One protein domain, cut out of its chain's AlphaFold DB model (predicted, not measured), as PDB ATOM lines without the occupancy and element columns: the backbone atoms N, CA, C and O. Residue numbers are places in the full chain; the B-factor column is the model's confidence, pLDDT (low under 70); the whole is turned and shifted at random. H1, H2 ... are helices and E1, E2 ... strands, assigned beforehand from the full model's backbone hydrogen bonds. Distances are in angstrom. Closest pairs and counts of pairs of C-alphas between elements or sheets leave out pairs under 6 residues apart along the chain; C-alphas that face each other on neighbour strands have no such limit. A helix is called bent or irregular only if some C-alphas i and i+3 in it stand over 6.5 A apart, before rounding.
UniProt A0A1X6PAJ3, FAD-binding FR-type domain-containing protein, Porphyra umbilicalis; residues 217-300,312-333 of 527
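Overview. This is residues 217 to 300 and 312 to 333 of the 527 residues of the protein "FAD-binding FR-type domain-containing protein" of Porphyra umbilicalis (UniProt A0A1X6PAJ3). One six-stranded antiparallel sheet curls like part of a barrel round a single short helix, H1. It is a folded sheet, bent back on itself into two leaves that face each other: E4, E3 and E6 make one, E2 and E5 the other, with E1 as the hinge. The printed part has 106 residues, with named elements in the order E1 E2 E3 E4 E5 H1 E6 and the sheet order E4 - E3 - E6 - E1 - E2 - E5. Its class is mostly strand, though under half of the residues, 52, are in named elements. The whole is compact, with a radius of gyration of the C-alphas of 14.0 A and spans of 37 by 35 by 26 A.

Arrangement. Begin with E1, residues 217 to 226, which bends by 58 degrees at residue 221. It forms a hairpin with E2, residues 240 to 246, antiparallel at 149 degrees; look for N 224 and O 242, 2.9 A apart. Next to E2 is the edge strand E5, residues 289 to 295, antiparallel at 158 degrees, with N 243 and O 292 at 2.9 A. E1 is staggered: residues 219 to 226 pair with E2, and residues 217 to 219 with E6, residues 325 to 332, where N 218 and O 326 are 2.9 A apart. E6 in turn pairs over residues 328 to 332 with E3, residues 261 to 267, antiparallel at 153 degrees; N 263 and O 329 are 2.8 A apart. E3 forms a hairpin with the other edge strand, E4, residues 273 to 278, with N 264 and O 276 at 2.8 A. The closest C-alphas of E4 and E5 are those of Tyr 278 and Leu 292, 6.9 A apart. H1, residues 312 to 318, is on the sheet; its closest C-alphas with E3 are those of Gly 316 and Pro 267, 5.5 A apart. Every O i to N i+4 pair in H1 is within hydrogen-bond range.

Along the chain. Find C-alpha 217 at (125.254, 195.611, 178.642); from there E1 runs 25.2 A to C-alpha 226 at (143.163, 178.485, 173.867). E2 measures 20.0 A, E3 19.0 A, E4 15.5 A and E5 19.6 A. H1 measures 10.0 A, and E6 runs 20.9 A to C-alpha 332 at (128.257, 188.066, 193.588).

Size, cuts and confidence. The C-alphas of Leu 251 and Pro 300 are the two farthest apart, at 40.5 A. Residues 301 to 311 are not printed, and C-alphas 300 and 312 are 13.9 A apart across this cut. The links E1 to E2 and E2 to E3 are long. The mean pLDDT of the printed part is 85.3; look for values under 70 at residues 228 to 238, 250 and 298 to 300 of this model.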
ATOM      1  N   ARG A 217     125.079 196.233 179.950       97.12
ATOM      2  CA  ARG A 217     125.254 195.611 178.642       97.12
ATOM      3  C   ARG A 217     126.680 195.817 178.143       97.12
ATOM      4  O   ARG A 217     127.078 196.948 177.874       97.12
ATOM      5  N   LEU A 218     127.434 194.730 178.000       96.81
ATOM      6  CA  LEU A 218     128.832 194.767 177.566       96.81
ATOM      7  C   LEU A 218     128.972 194.194 176.157       96.81
ATOM      8  O   LEU A 218     128.342 193.188 175.823       96.81
ATOM      9  N   ARG A 219     129.812 194.828 175.333       96.50
ATOM     10  CA  ARG A 219     130.084 194.378 173.962       96.50
ATOM     11  C   ARG A 219     131.225 193.374 173.952       96.50
ATOM     12  O   ARG A 219     132.236 193.578 174.619       96.50
ATOM     13  N   LEU A 220     131.073 192.307 173.183       97.06
ATOM     14  CA  LEU A 220     132.135 191.349 172.915       97.06
ATOM     15  C   LEU A 220     133.158 192.002 171.978       97.06
ATOM     16  O   LEU A 220     132.836 192.289 170.829       97.06
ATOM     17  N   ALA A 221     134.381 192.225 172.451       89.25
ATOM     18  CA  ALA A 221     135.478 192.711 171.616       89.25
ATOM     19  C   ALA A 221     136.135 191.576 170.833       89.25
ATOM     20  O   ALA A 221     136.417 191.714 169.648       89.25
ATOM     21  N   GLU A 222     136.394 190.449 171.497       91.88
ATOM     22  CA  GLU A 222     137.235 189.395 170.934       91.88
ATOM     23  C   GLU A 222     136.826 188.014 171.449       91.88
ATOM     24  O   GLU A 222     136.485 187.839 172.623       91.88
ATOM     25  N   ARG A 223     136.926 187.016 170.563       92.25
ATOM     26  CA  ARG A 223     136.926 185.596 170.917       92.25
ATOM     27  C   ARG A 223     138.288 184.997 170.593       92.25
ATOM     28  O   ARG A 223     138.694 185.005 169.433       92.25
ATOM     29  N   ARG A 224     138.943 184.407 171.594       89.69
ATOM     30  CA  ARG A 224     140.259 183.771 171.449       89.69
ATOM     31  C   ARG A 224     140.223 182.320 171.900       89.69
ATOM     32  O   ARG A 224     139.965 182.043 173.066       89.69
ATOM     33  N   PHE A 225     140.531 181.398 171.001       85.94
ATOM     34  CA  PHE A 225     140.702 179.988 171.342       85.94
ATOM     35  C   PHE A 225     142.002 179.762 172.120       85.94
ATOM     36  O   PHE A 225     142.997 180.442 171.868       85.94
ATOM     37  N   LEU A 226     141.977 178.852 173.098       82.88
ATOM     38  CA  LEU A 226     143.163 178.485 173.867       82.88
ATOM     39  C   LEU A 226     143.561 177.037 173.575       82.88
ATOM     40  O   LEU A 226     142.734 176.134 173.682       82.88
ATOM     41  N   THR A 227     144.843 176.829 173.292       75.75
ATOM     42  CA  THR A 227     145.461 175.516 173.095       75.75
ATOM     43  C   THR A 227     146.287 175.121 174.319       75.75
ATOM     44  O   THR A 227     146.794 175.976 175.047       75.75
ATOM     45  N   ALA A 228     146.431 173.815 174.557       67.31
ATOM     46  CA  ALA A 228     147.304 173.296 175.612       67.31
ATOM     47  C   ALA A 228     148.803 173.374 175.240       67.31
ATOM     48  O   ALA A 228     149.645 173.461 176.133       67.31
ATOM     49  N   SER A 229     149.146 173.382 173.943       60.91
ATOM     50  CA  SER A 229     150.515 173.560 173.439       60.91
ATOM     51  C   SER A 229     150.844 175.037 173.181       60.91
ATOM     52  O   SER A 229     149.996 175.813 172.734       60.91
ATOM     53  N   ALA A 230     152.096 175.423 173.459       51.31
ATOM     54  CA  ALA A 230     152.648 176.737 173.107       51.31
ATOM     55  C   ALA A 230     152.994 176.846 171.608       51.31
ATOM     56  O   ALA A 230     153.065 177.947 171.067       51.31
ATOM     57  N   GLU A 231     153.181 175.702 170.948       44.91
ATOM     58  CA  GLU A 231     153.399 175.590 169.509       44.91
ATOM     59  C   GLU A 231     152.035 175.489 168.829       44.91
ATOM     60  O   GLU A 231     151.266 174.548 169.045       44.91
ATOM     61  N   GLY A 232     151.695 176.564 168.120       39.50
ATOM     62  CA  GLY A 232     150.397 176.762 167.509       39.50
ATOM     63  C   GLY A 232     150.235 175.940 166.242       39.50
ATOM     64  O   GLY A 232     150.912 176.195 165.252       39.50
ATOM     65  N   ASP A 233     149.239 175.063 166.253       36.69
ATOM     66  CA  ASP A 233     148.474 174.759 165.054       36.69
ATOM     67  C   ASP A 233     147.132 175.480 165.173       36.69
ATOM     68  O   ASP A 233     146.272 175.128 165.982       36.69
ATOM     69  N   ALA A 234     146.951 176.530 164.369       43.03
ATOM     70  CA  ALA A 234     145.736 177.349 164.344       43.03
ATOM     71  C   ALA A 234     144.477 176.569 163.896       43.03
ATOM     72  O   ALA A 234     143.376 177.117 163.915       43.03
ATOM     73  N   ALA A 235     144.643 175.305 163.491       39.94
ATOM     74  CA  ALA A 235     143.594 174.407 163.019       39.94
ATOM     75  C   ALA A 235     143.119 173.378 164.066       39.94
ATOM     76  O   ALA A 235     142.140 172.681 163.807       39.94
ATOM     77  N   ALA A 236     143.766 173.265 165.233       48.03
ATOM     78  CA  ALA A 236     143.340 172.314 166.256       48.03
ATOM     79  C   ALA A 236     142.095 172.833 166.997       48.03
ATOM     80  O   ALA A 236     142.105 173.933 167.562       48.03
ATOM     81  N   GLU A 237     141.021 172.036 166.997       54.72
ATOM     82  CA  GLU A 237     139.779 172.290 167.733       54.72
ATOM     83  C   GLU A 237     140.084 172.538 169.219       54.72
ATOM     84  O   GLU A 237     140.244 171.625 170.024       54.72
ATOM     85  N   SER A 238     140.205 173.805 169.605       61.44
ATOM     86  CA  SER A 238     140.498 174.167 170.987       61.44
ATOM     87  C   SER A 238     139.293 173.846 171.865       61.44
ATOM     88  O   SER A 238     138.191 174.326 171.602       61.44
ATOM     89  N   HIS A 239     139.487 173.080 172.940       75.69
ATOM     90  CA  HIS A 239     138.400 172.653 173.835       75.69
ATOM     91  C   HIS A 239     137.871 173.757 174.756       75.69
ATOM     92  O   HIS A 239     136.868 173.552 175.445       75.69
ATOM     93  N   MET A 240     138.533 174.915 174.802       87.56
ATOM     94  CA  MET A 240     138.069 176.103 175.513       87.56
ATOM     95  C   MET A 240     138.432 177.374 174.739       87.56
ATOM     96  O   MET A 240     139.411 177.421 173.992       87.56
ATOM     97  N   PHE A 241     137.661 178.434 174.954       90.38
ATOM     98  CA  PHE A 241     137.912 179.756 174.393       90.38
ATOM     99  C   PHE A 241     137.638 180.850 175.423       90.38
ATOM    100  O   PHE A 241     136.877 180.673 176.370       90.38
ATOM    101  N   VAL A 242     138.276 181.997 175.228       94.06
ATOM    102  CA  VAL A 242     138.084 183.207 176.018       94.06
ATOM    103  C   VAL A 242     137.190 184.162 175.249       94.06
ATOM    104  O   VAL A 242     137.438 184.439 174.075       94.06
ATOM    105  N   LEU A 243     136.177 184.689 175.928       96.62
ATOM    106  CA  LEU A 243     135.412 185.844 175.477       96.62
ATOM    107  C   LEU A 243     135.881 187.076 176.243       96.62
ATOM    108  O   LEU A 243     135.867 187.075 177.476       96.62
ATOM    109  N   ARG A 244     136.292 188.115 175.515       96.88
ATOM    110  CA  ARG A 244     136.716 189.401 176.072       96.88
ATOM    111  C   ARG A 244     135.644 190.449 175.809       96.88
ATOM    112  O   ARG A 244     135.424 190.835 174.664       96.88
ATOM    113  N   PHE A 245     135.011 190.928 176.869       97.31
ATOM    114  CA  PHE A 245     134.012 191.989 176.828       97.31
ATOM    115  C   PHE A 245     134.624 193.330 177.228       97.31
ATOM    116  O   PHE A 245     135.460 193.391 178.131       97.31
ATOM    117  N   GLU A 246     134.199 194.402 176.568       92.75
ATOM    118  CA  GLU A 246     134.590 195.772 176.903       92.75
ATOM    119  C   GLU A 246     133.725 196.291 178.046       92.75
ATOM    120  O   GLU A 246     132.496 196.234 177.982       92.75
ATOM    121  N   LEU A 247     134.370 196.807 179.093       90.62
ATOM    122  CA  LEU A 247     133.669 197.526 180.154       90.62
ATOM    123  C   LEU A 247     133.214 198.904 179.646       90.62
ATOM    124  O   LEU A 247     133.831 199.439 178.724       90.62
ATOM    125  N   PRO A 248     132.203 199.545 180.271       86.38
ATOM    126  CA  PRO A 248     131.703 200.853 179.832       86.38
ATOM    127  C   PRO A 248     132.771 201.954 179.810       86.38
ATOM    128  O   PRO A 248     132.612 202.966 179.136       86.38
ATOM    129  N   SER A 249     133.859 201.768 180.562       81.00
ATOM    130  CA  SER A 249     135.019 202.652 180.583       81.00
ATOM    131  C   SER A 249     136.308 201.824 180.522       81.00
ATOM    132  O   SER A 249     136.461 200.905 181.330       81.00
ATOM    133  N   PRO A 250     137.295 202.193 179.682       69.62
ATOM    134  CA  PRO A 250     138.595 201.519 179.619       69.62
ATOM    135  C   PRO A 250     139.447 201.707 180.886       69.62
ATOM    136  O   PRO A 250     140.470 201.053 181.048       69.62
ATOM    137  N   LEU A 251     139.023 202.603 181.784       76.69
ATOM    138  CA  LEU A 251     139.617 202.847 183.101       76.69
ATOM    139  C   LEU A 251     138.761 202.281 184.243       76.69
ATOM    140  O   LEU A 251     139.056 202.548 185.397       76.69
ATOM    141  N   ALA A 252     137.672 201.573 183.942       82.19
ATOM    142  CA  ALA A 252     136.893 200.879 184.961       82.19
ATOM    143  C   ALA A 252     137.434 199.462 185.144       82.19
ATOM    144  O   ALA A 252     137.876 198.846 184.178       82.19
ATOM    145  N   ALA A 253     137.382 198.948 186.365       88.50
ATOM    146  CA  ALA A 253     137.532 197.524 186.628       88.50
ATOM    147  C   ALA A 253     136.158 196.855 186.585       88.50
ATOM    148  O   ALA A 253     135.127 197.522 186.626       88.50
ATOM    149  N   THR A 254     136.119 195.527 186.572       90.94
ATOM    150  CA  THR A 254     134.853 194.791 186.714       90.94
ATOM    151  C   THR A 254     134.134 195.133 188.024       90.94
ATOM    152  O   THR A 254     132.912 195.067 188.077       90.94
ATOM    153  N   GLY A 255     134.885 195.511 189.065       89.00
ATOM    154  CA  GLY A 255     134.398 195.656 190.438       89.00
ATOM    155  C   GLY A 255     134.399 194.341 191.222       89.00
ATOM    156  O   GLY A 255     134.179 194.355 192.427       89.00
ATOM    157  N   ALA A 256     134.673 193.210 190.563       90.06
ATOM    158  CA  ALA A 256     134.735 191.905 191.206       90.06
ATOM    159  C   ALA A 256     136.068 191.714 191.936       90.06
ATOM    160  O   ALA A 256     137.137 191.822 191.331       90.06
ATOM    161  N   SER A 257     135.994 191.373 193.220       88.50
ATOM    162  CA  SER A 257     137.142 190.904 193.996       88.50
ATOM    163  C   SER A 257     137.462 189.442 193.684       88.50
ATOM    164  O   SER A 257     136.688 188.733 193.036       88.50
ATOM    165  N   VAL A 258     138.623 188.970 194.143       87.56
ATOM    166  CA  VAL A 258     138.996 187.557 194.004       87.56
ATOM    167  C   VAL A 258     137.997 186.686 194.737       87.56
ATOM    168  O   VAL A 258     137.637 186.954 195.881       87.56
ATOM    169  N   GLY A 259     137.540 185.646 194.051       86.50
ATOM    170  CA  GLY A 259     136.482 184.812 194.574       86.50
ATOM    171  C   GLY A 259     135.097 185.462 194.511       86.50
ATOM    172  O   GLY A 259     134.170 185.045 195.198       86.50
ATOM    173  N   GLN A 260     134.910 186.479 193.683       91.88
ATOM    174  CA  GLN A 260     133.578 186.875 193.259       91.88
ATOM    175  C   GLN A 260     133.342 186.432 191.823       91.88
ATOM    176  O   GLN A 260     134.261 186.274 191.014       91.88
ATOM    177  N   TYR A 261     132.076 186.215 191.509       94.31
ATOM    178  CA  TYR A 261     131.632 185.812 190.186       94.31
ATOM    179  C   TYR A 261     130.574 186.778 189.677       94.31
ATOM    180  O   TYR A 261     129.993 187.563 190.421       94.31
ATOM    181  N   ILE A 262     130.333 186.731 188.378       96.06
ATOM    182  CA  ILE A 262     129.353 187.577 187.710       96.06
ATOM    183  C   ILE A 262     128.316 186.703 187.032       96.06
ATOM    184  O   ILE A 262     128.571 185.540 186.719       96.06
ATOM    185  N   SER A 263     127.143 187.260 186.786       96.75
ATOM    186  CA  SER A 263     126.133 186.621 185.960       96.75
ATOM    187  C   SER A 263     126.113 187.216 184.560       96.75
ATOM    188  O   SER A 263     126.351 188.409 184.400       96.75
ATOM    189  N   ALA A 264     125.811 186.385 183.570       97.25
ATOM    190  CA  ALA A 264     125.598 186.762 182.182       97.25
ATOM    191  C   ALA A 264     124.198 186.319 181.742       97.25
ATOM    192  O   ALA A 264     123.791 185.182 182.011       97.25
ATOM    193  N   ALA A 265     123.477 187.199 181.050       97.12
ATOM    194  CA  ALA A 265     122.238 186.873 180.354       97.12
ATOM    195  C   ALA A 265     122.580 186.290 178.977       97.12
ATOM    196  O   ALA A 265     122.814 187.015 178.010       97.12
ATOM    197  N   VAL A 266     122.667 184.962 178.898       95.94
ATOM    198  CA  VAL A 266     123.093 184.260 177.686       95.94
ATOM    199  C   VAL A 266     121.907 184.094 176.732       95.94
ATOM    200  O   VAL A 266     120.919 183.469 177.133       95.94
ATOM    201  N   PRO A 267     121.987 184.596 175.488       93.00
ATOM    202  CA  PRO A 267     120.946 184.374 174.490       93.00
ATOM    203  C   PRO A 267     120.939 182.911 174.026       93.00
ATOM    204  O   PRO A 267     121.992 182.311 173.803       93.00
ATOM    205  N   LEU A 268     119.746 182.340 173.886       90.00
ATOM    206  CA  LEU A 268     119.508 180.987 173.392       90.00
ATOM    207  C   LEU A 268     118.943 181.020 171.964       90.00
ATOM    208  O   LEU A 268     118.429 182.034 171.493       90.00
ATOM    209  N   ALA A 269     119.046 179.890 171.260       84.19
ATOM    210  CA  ALA A 269     118.621 179.774 169.862       84.19
ATOM    211  C   ALA A 269     117.103 179.938 169.659       84.19
ATOM    212  O   ALA A 269     116.668 180.295 168.569       84.19
ATOM    213  N   ASP A 270     116.306 179.703 170.703       85.75
ATOM    214  CA  ASP A 270     114.851 179.899 170.712       85.75
ATOM    215  C   ASP A 270     114.434 181.367 170.944       85.75
ATOM    216  O   ASP A 270     113.246 181.669 171.025       85.75
ATOM    217  N   GLY A 271     115.403 182.285 171.058       86.94
ATOM    218  CA  GLY A 271     115.179 183.703 171.336       86.94
ATOM    219  C   GLY A 271     115.021 184.038 172.821       86.94
ATOM    220  O   GLY A 271     114.951 185.218 173.166       86.94
ATOM    221  N   SER A 272     114.998 183.043 173.711       91.56
ATOM    222  CA  SER A 272     114.989 183.265 175.156       91.56
ATOM    223  C   SER A 272     116.391 183.586 175.692       91.56
ATOM    224  O   SER A 272     117.406 183.418 175.013       91.56
ATOM    225  N   THR A 273     116.465 184.057 176.935       92.75
ATOM    226  CA  THR A 273     117.735 184.296 177.634       92.75
ATOM    227  C   THR A 273     117.816 183.450 178.890       92.75
ATOM    228  O   THR A 273     116.839 183.335 179.630       92.75
ATOM    229  N   THR A 274     118.996 182.917 179.194       93.94
ATOM    230  CA  THR A 274     119.232 182.182 180.437       93.94
ATOM    231  C   THR A 274     120.346 182.826 181.255       93.94
ATOM    232  O   THR A 274     121.409 183.161 180.734       93.94
ATOM    233  N   LYS A 275     120.112 183.005 182.559       94.19
ATOM    234  CA  LYS A 275     121.110 183.560 183.481       94.19
ATOM    235  C   LYS A 275     122.123 182.477 183.850       94.19
ATOM    236  O   LYS A 275     121.739 181.392 184.293       94.19
ATOM    237  N   ARG A 276     123.415 182.747 183.679       94.31
ATOM    238  CA  ARG A 276     124.504 181.847 184.099       94.31
ATOM    239  C   ARG A 276     125.598 182.605 184.816       94.31
ATOM    240  O   ARG A 276     125.811 183.774 184.532       94.31
ATOM    241  N   PHE A 277     126.274 181.925 185.732       93.69
ATOM    242  CA  PHE A 277     127.336 182.507 186.539       93.69
ATOM    243  C   PHE A 277     128.703 182.080 186.017       93.69
ATOM    244  O   PHE A 277     128.909 180.917 185.671       93.69
ATOM    245  N   TYR A 278     129.625 183.032 185.962       94.56
ATOM    246  CA  TYR A 278     130.983 182.832 185.484       94.56
ATOM    247  C   TYR A 278     131.965 183.538 186.408       94.56
ATOM    248  O   TYR A 278     131.752 184.680 186.820       94.56
ATOM    249  N   SER A 279     133.062 182.851 186.704       94.75
ATOM    250  CA  SER A 279     134.204 183.432 187.402       94.75
ATOM    251  C   SER A 279     135.113 184.105 186.368       94.75
ATOM    252  O   SER A 279     135.607 183.407 185.479       94.75
ATOM    253  N   PRO A 280     135.339 185.431 186.435       95.12
ATOM    254  CA  PRO A 280     136.224 186.117 185.499       95.12
ATOM    255  C   PRO A 280     137.654 185.572 185.540       95.12
ATOM    256  O   PRO A 280     138.171 185.259 186.608       95.12
ATOM    257  N   ILE A 281     138.324 185.497 184.393       93.12
ATOM    258  CA  ILE A 281     139.770 185.223 184.329       93.12
ATOM    259  C   ILE A 281     140.600 186.507 184.184       93.12
ATOM    260  O   ILE A 281     141.824 186.463 184.334       93.12
ATOM    261  N   SER A 282     139.953 187.646 183.914       89.62
ATOM    262  CA  SER A 282     140.543 188.978 184.066       89.62
ATOM    263  C   SER A 282     140.791 189.274 185.547       89.62
ATOM    264  O   SER A 282     140.007 188.876 186.409       89.62
ATOM    265  N   ARG A 283     141.885 189.968 185.860       84.81
ATOM    266  CA  ARG A 283     142.222 190.357 187.236       84.81
ATOM    267  C   ARG A 283     141.263 191.449 187.724       84.81
ATOM    268  O   ARG A 283     140.848 192.271 186.911       84.81
ATOM    269  N   PRO A 284     141.002 191.549 189.039       83.50
ATOM    270  CA  PRO A 284     140.243 192.666 189.610       83.50
ATOM    271  C   PRO A 284     140.786 194.047 189.216       83.50
ATOM    272  O   PRO A 284     140.025 194.984 189.031       83.50
ATOM    273  N   ALA A 285     142.106 194.161 189.046       76.81
ATOM    274  CA  ALA A 285     142.776 195.398 188.647       76.81
ATOM    275  C   ALA A 285     142.893 195.595 187.120       76.81
ATOM    276  O   ALA A 285     143.466 196.594 186.684       76.81
ATOM    277  N   ASP A 286     142.416 194.655 186.291       78.31
ATOM    278  CA  ASP A 286     142.455 194.822 184.835       78.31
ATOM    279  C   ASP A 286     141.414 195.859 184.402       78.31
ATOM    280  O   ASP A 286     140.207 195.679 184.568       78.31
ATOM    281  N   ALA A 287     141.903 196.959 183.834       81.56
ATOM    282  CA  ALA A 287     141.065 198.049 183.371       81.56
ATOM    283  C   ALA A 287     140.442 197.743 182.000       81.56
ATOM    284  O   ALA A 287     141.099 197.218 181.095       81.56
ATOM    285  N   GLY A 288     139.176 198.115 181.833       83.31
ATOM    286  CA  GLY A 288     138.494 198.173 180.547       83.31
ATOM    287  C   GLY A 288     137.990 196.852 179.993       83.31
ATOM    288  O   GLY A 288     137.374 196.853 178.929       83.31
ATOM    289  N   CYS A 289     138.222 195.735 180.678       90.56
ATOM    290  CA  CYS A 289     137.811 194.438 180.171       90.56
ATOM    291  C   CYS A 289     137.305 193.475 181.233       90.56
ATOM    292  O   CYS A 289     137.761 193.461 182.373       90.56
ATOM    293  N   LEU A 290     136.424 192.600 180.772       95.88
ATOM    294  CA  LEU A 290     135.984 191.400 181.453       95.88
ATOM    295  C   LEU A 290     136.326 190.204 180.562       95.88
ATOM    296  O   LEU A 290     135.886 190.149 179.415       95.88
ATOM    297  N   GLU A 291     137.083 189.238 181.074       96.44
ATOM    298  CA  GLU A 291     137.405 188.014 180.330       96.44
ATOM    299  C   GLU A 291     136.774 186.789 180.986       96.44
ATOM    300  O   GLU A 291     136.933 186.571 182.188       96.44
ATOM    301  N   LEU A 292     136.088 185.970 180.184       96.44
ATOM    302  CA  LEU A 292     135.451 184.724 180.610       96.44
ATOM    303  C   LEU A 292     136.026 183.532 179.851       96.44
ATOM    304  O   LEU A 292     136.112 183.569 178.625       96.44
ATOM    305  N   LEU A 293     136.374 182.464 180.572       94.38
ATOM    306  CA  LEU A 293     136.765 181.184 179.985       94.38
ATOM    307  C   LEU A 293     135.535 180.296 179.794       94.38
ATOM    308  O   LEU A 293     134.848 179.955 180.757       94.38
ATOM    309  N   ILE A 294     135.297 179.881 178.557       92.94
ATOM    310  CA  ILE A 294     134.144 179.084 178.152       92.94
ATOM    311  C   ILE A 294     134.631 177.760 177.560       92.94
ATOM    312  O   ILE A 294     135.607 177.720 176.813       92.94
ATOM    313  N   LYS A 295     133.947 176.661 177.888       87.94
ATOM    314  CA  LYS A 295     134.195 175.358 177.260       87.94
ATOM    315  C   LYS A 295     133.696 175.393 175.815       87.94
ATOM    316  O   LYS A 295     132.586 175.857 175.576       87.94
ATOM    317  N   SER A 296     134.457 174.864 174.870       83.19
ATOM    318  CA  SER A 296     133.972 174.688 173.503       83.19
ATOM    319  C   SER A 296     132.860 173.638 173.469       83.19
ATOM    320  O   SER A 296     132.983 172.597 174.128       83.19
ATOM    321  N   PRO A 297     131.759 173.884 172.738       77.06
ATOM    322  CA  PRO A 297     130.817 172.822 172.439       77.06
ATOM    323  C   PRO A 297     131.541 171.730 171.627       77.06
ATOM    324  O   PRO A 297     132.407 172.061 170.815       77.06
ATOM    325  N   PRO A 298     131.235 170.442 171.852       66.44
ATOM    326  CA  PRO A 298     131.756 169.371 171.018       66.44
ATOM    327  C   PRO A 298     131.322 169.573 169.557       66.44
ATOM    328  O   PRO A 298     130.265 170.172 169.314       66.44
ATOM    329  N   PRO A 299     132.101 169.060 168.590       62.28
ATOM    330  CA  PRO A 299     131.680 169.035 167.198       62.28
ATOM    331  C   PRO A 299     130.345 168.278 167.058       62.28
ATOM    332  O   PRO A 299     130.051 167.385 167.860       62.28
ATOM    333  N   PRO A 300     129.504 168.635 166.071       57.16
ATOM    334  CA  PRO A 300     128.230 167.961 165.853       57.16
ATOM    335  C   PRO A 300     128.467 166.477 165.544       57.16
ATOM    336  O   PRO A 300     128.996 166.125 164.493       57.16
ATOM    337  N   VAL A 312     123.046 174.360 177.067       81.56
ATOM    338  CA  VAL A 312     122.423 175.327 176.139       81.56
ATOM    339  C   VAL A 312     123.057 176.723 176.208       81.56
ATOM    340  O   VAL A 312     123.209 177.392 175.192       81.56
ATOM    341  N   ALA A 313     123.529 177.133 177.389       85.75
ATOM    342  CA  ALA A 313     124.244 178.394 177.571       85.75
ATOM    343  C   ALA A 313     125.644 178.399 176.931       85.75
ATOM    344  O   ALA A 313     126.080 179.413 176.398       85.75
ATOM    345  N   THR A 314     126.354 177.270 176.944       88.25
ATOM    346  CA  THR A 314     127.650 177.145 176.269       88.25
ATOM    347  C   THR A 314     127.490 177.312 174.761       88.25
ATOM    348  O   THR A 314     128.282 178.014 174.139       88.25
ATOM    349  N   VAL A 315     126.431 176.729 174.189       88.44
ATOM    350  CA  VAL A 315     126.083 176.906 172.771       88.44
ATOM    351  C   VAL A 315     125.756 178.372 172.474       88.44
ATOM    352  O   VAL A 315     126.298 178.933 171.525       88.44
ATOM    353  N   GLY A 316     124.943 179.016 173.320       90.00
ATOM    354  CA  GLY A 316     124.601 180.435 173.186       90.00
ATOM    355  C   GLY A 316     125.821 181.360 173.207       90.00
ATOM    356  O   GLY A 316     125.978 182.202 172.327       90.00
ATOM    357  N   LEU A 317     126.744 181.161 174.155       92.94
ATOM    358  CA  LEU A 317     127.987 181.941 174.225       92.94
ATOM    359  C   LEU A 317     128.938 181.661 173.056       92.94
ATOM    360  O   LEU A 317     129.616 182.576 172.594       92.94
ATOM    361  N   ALA A 318     128.993 180.422 172.562       90.56
ATOM    362  CA  ALA A 318     129.814 180.068 171.406       90.56
ATOM    363  C   ALA A 318     129.309 180.700 170.096       90.56
ATOM    364  O   ALA A 318     130.107 180.920 169.182       90.56
ATOM    365  N   ALA A 319     128.012 181.015 170.014       90.81
ATOM    366  CA  ALA A 319     127.387 181.649 168.855       90.81
ATOM    367  C   ALA A 319     127.633 183.168 168.763       90.81
ATOM    368  O   ALA A 319     127.420 183.749 167.695       90.81
ATOM    369  N   LEU A 320     128.089 183.809 169.847       93.38
ATOM    370  CA  LEU A 320     128.380 185.244 169.864       93.38
ATOM    371  C   LEU A 320     129.540 185.600 168.926       93.38
ATOM    372  O   LEU A 320     130.550 184.892 168.844       93.38
ATOM    373  N   ARG A 321     129.418 186.749 168.261       93.06
ATOM    374  CA  ARG A 321     130.444 187.351 167.405       93.06
ATOM    375  C   ARG A 321     130.933 188.680 167.984       93.06
ATOM    376  O   ARG A 321     130.168 189.369 168.662       93.06
ATOM    377  N   PRO A 322     132.189 189.083 167.712       93.69
ATOM    378  CA  PRO A 322     132.656 190.426 168.033       93.69
ATOM    379  C   PRO A 322     131.664 191.502 167.571       93.69
ATOM    380  O   PRO A 322     131.190 191.476 166.436       93.69
ATOM    381  N   GLY A 323     131.336 192.431 168.466       90.06
ATOM    382  CA  GLY A 323     130.318 193.463 168.281       90.06
ATOM    383  C   GLY A 323     128.958 193.149 168.913       90.06
ATOM    384  O   GLY A 323     128.227 194.105 169.211       90.06
ATOM    385  N   ASP A 324     128.639 191.873 169.168       95.50
ATOM    386  CA  ASP A 324     127.436 191.467 169.904       95.50
ATOM    387  C   ASP A 324     127.507 191.947 171.357       95.50
ATOM    388  O   ASP A 324     128.588 192.137 171.914       95.50
ATOM    389  N   ALA A 325     126.350 192.154 171.988       96.31
ATOM    390  CA  ALA A 325     126.286 192.691 173.342       96.31
ATOM    391  C   ALA A 325     125.258 191.955 174.198       96.31
ATOM    392  O   ALA A 325     124.079 191.900 173.829       96.31
ATOM    393  N   ILE A 326     125.701 191.468 175.358       97.38
ATOM    394  CA  ILE A 326     124.877 190.754 176.342       97.38
ATOM    395  C   ILE A 326     124.936 191.459 177.699       97.38
ATOM    396  O   ILE A 326     125.843 192.254 177.960       97.38
ATOM    397  N   GLU A 327     123.947 191.199 178.547       98.00
ATOM    398  CA  GLU A 327     123.861 191.817 179.869       98.00
ATOM    399  C   GLU A 327     124.655 191.033 180.908       98.00
ATOM    400  O   GLU A 327     124.638 189.799 180.934       98.00
ATOM    401  N   PHE A 328     125.322 191.777 181.784       98.12
ATOM    402  CA  PHE A 328     126.072 191.269 182.917       98.12
ATOM    403  C   PHE A 328     125.617 191.937 184.205       98.12
ATOM    404  O   PHE A 328     125.300 193.118 184.216       98.12
ATOM    405  N   ASP A 329     125.624 191.189 185.299       97.25
ATOM    406  CA  ASP A 329     125.246 191.672 186.630       97.25
ATOM    407  C   ASP A 329     126.157 191.018 187.681       97.25
ATOM    408  O   ASP A 329     126.688 189.927 187.447       97.25
ATOM    409  N   GLY A 330     126.367 191.682 188.812       94.62
ATOM    410  CA  GLY A 330     127.321 191.301 189.857       94.62
ATOM    411  C   GLY A 330     128.166 192.487 190.333       94.62
ATOM    412  O   GLY A 330     127.861 193.625 189.986       94.62
ATOM    413  N   PRO A 331     129.239 192.251 191.107       94.62
ATOM    414  CA  PRO A 331     129.760 190.948 191.537       94.62
ATOM    415  C   PRO A 331     128.907 190.241 192.601       94.62
ATOM    416  O   PRO A 331     128.252 190.866 193.422       94.62
ATOM    417  N   PHE A 332     128.951 188.913 192.619       93.38
ATOM    418  CA  PHE A 332     128.257 188.066 193.588       93.38
ATOM    419  C   PHE A 332     129.225 187.167 194.345       93.38
ATOM    420  O   PHE A 332     130.329 186.874 193.876       93.38
ATOM    421  N   GLY A 333     128.753 186.674 195.489       89.62
ATOM    422  CA  GLY A 333     129.503 185.756 196.330       89.62
ATOM    423  C   GLY A 333     130.762 186.394 196.909       89.62
ATOM    424  O   GLY A 333     130.851 187.610 197.093       89.62
TER     425      GLY A 333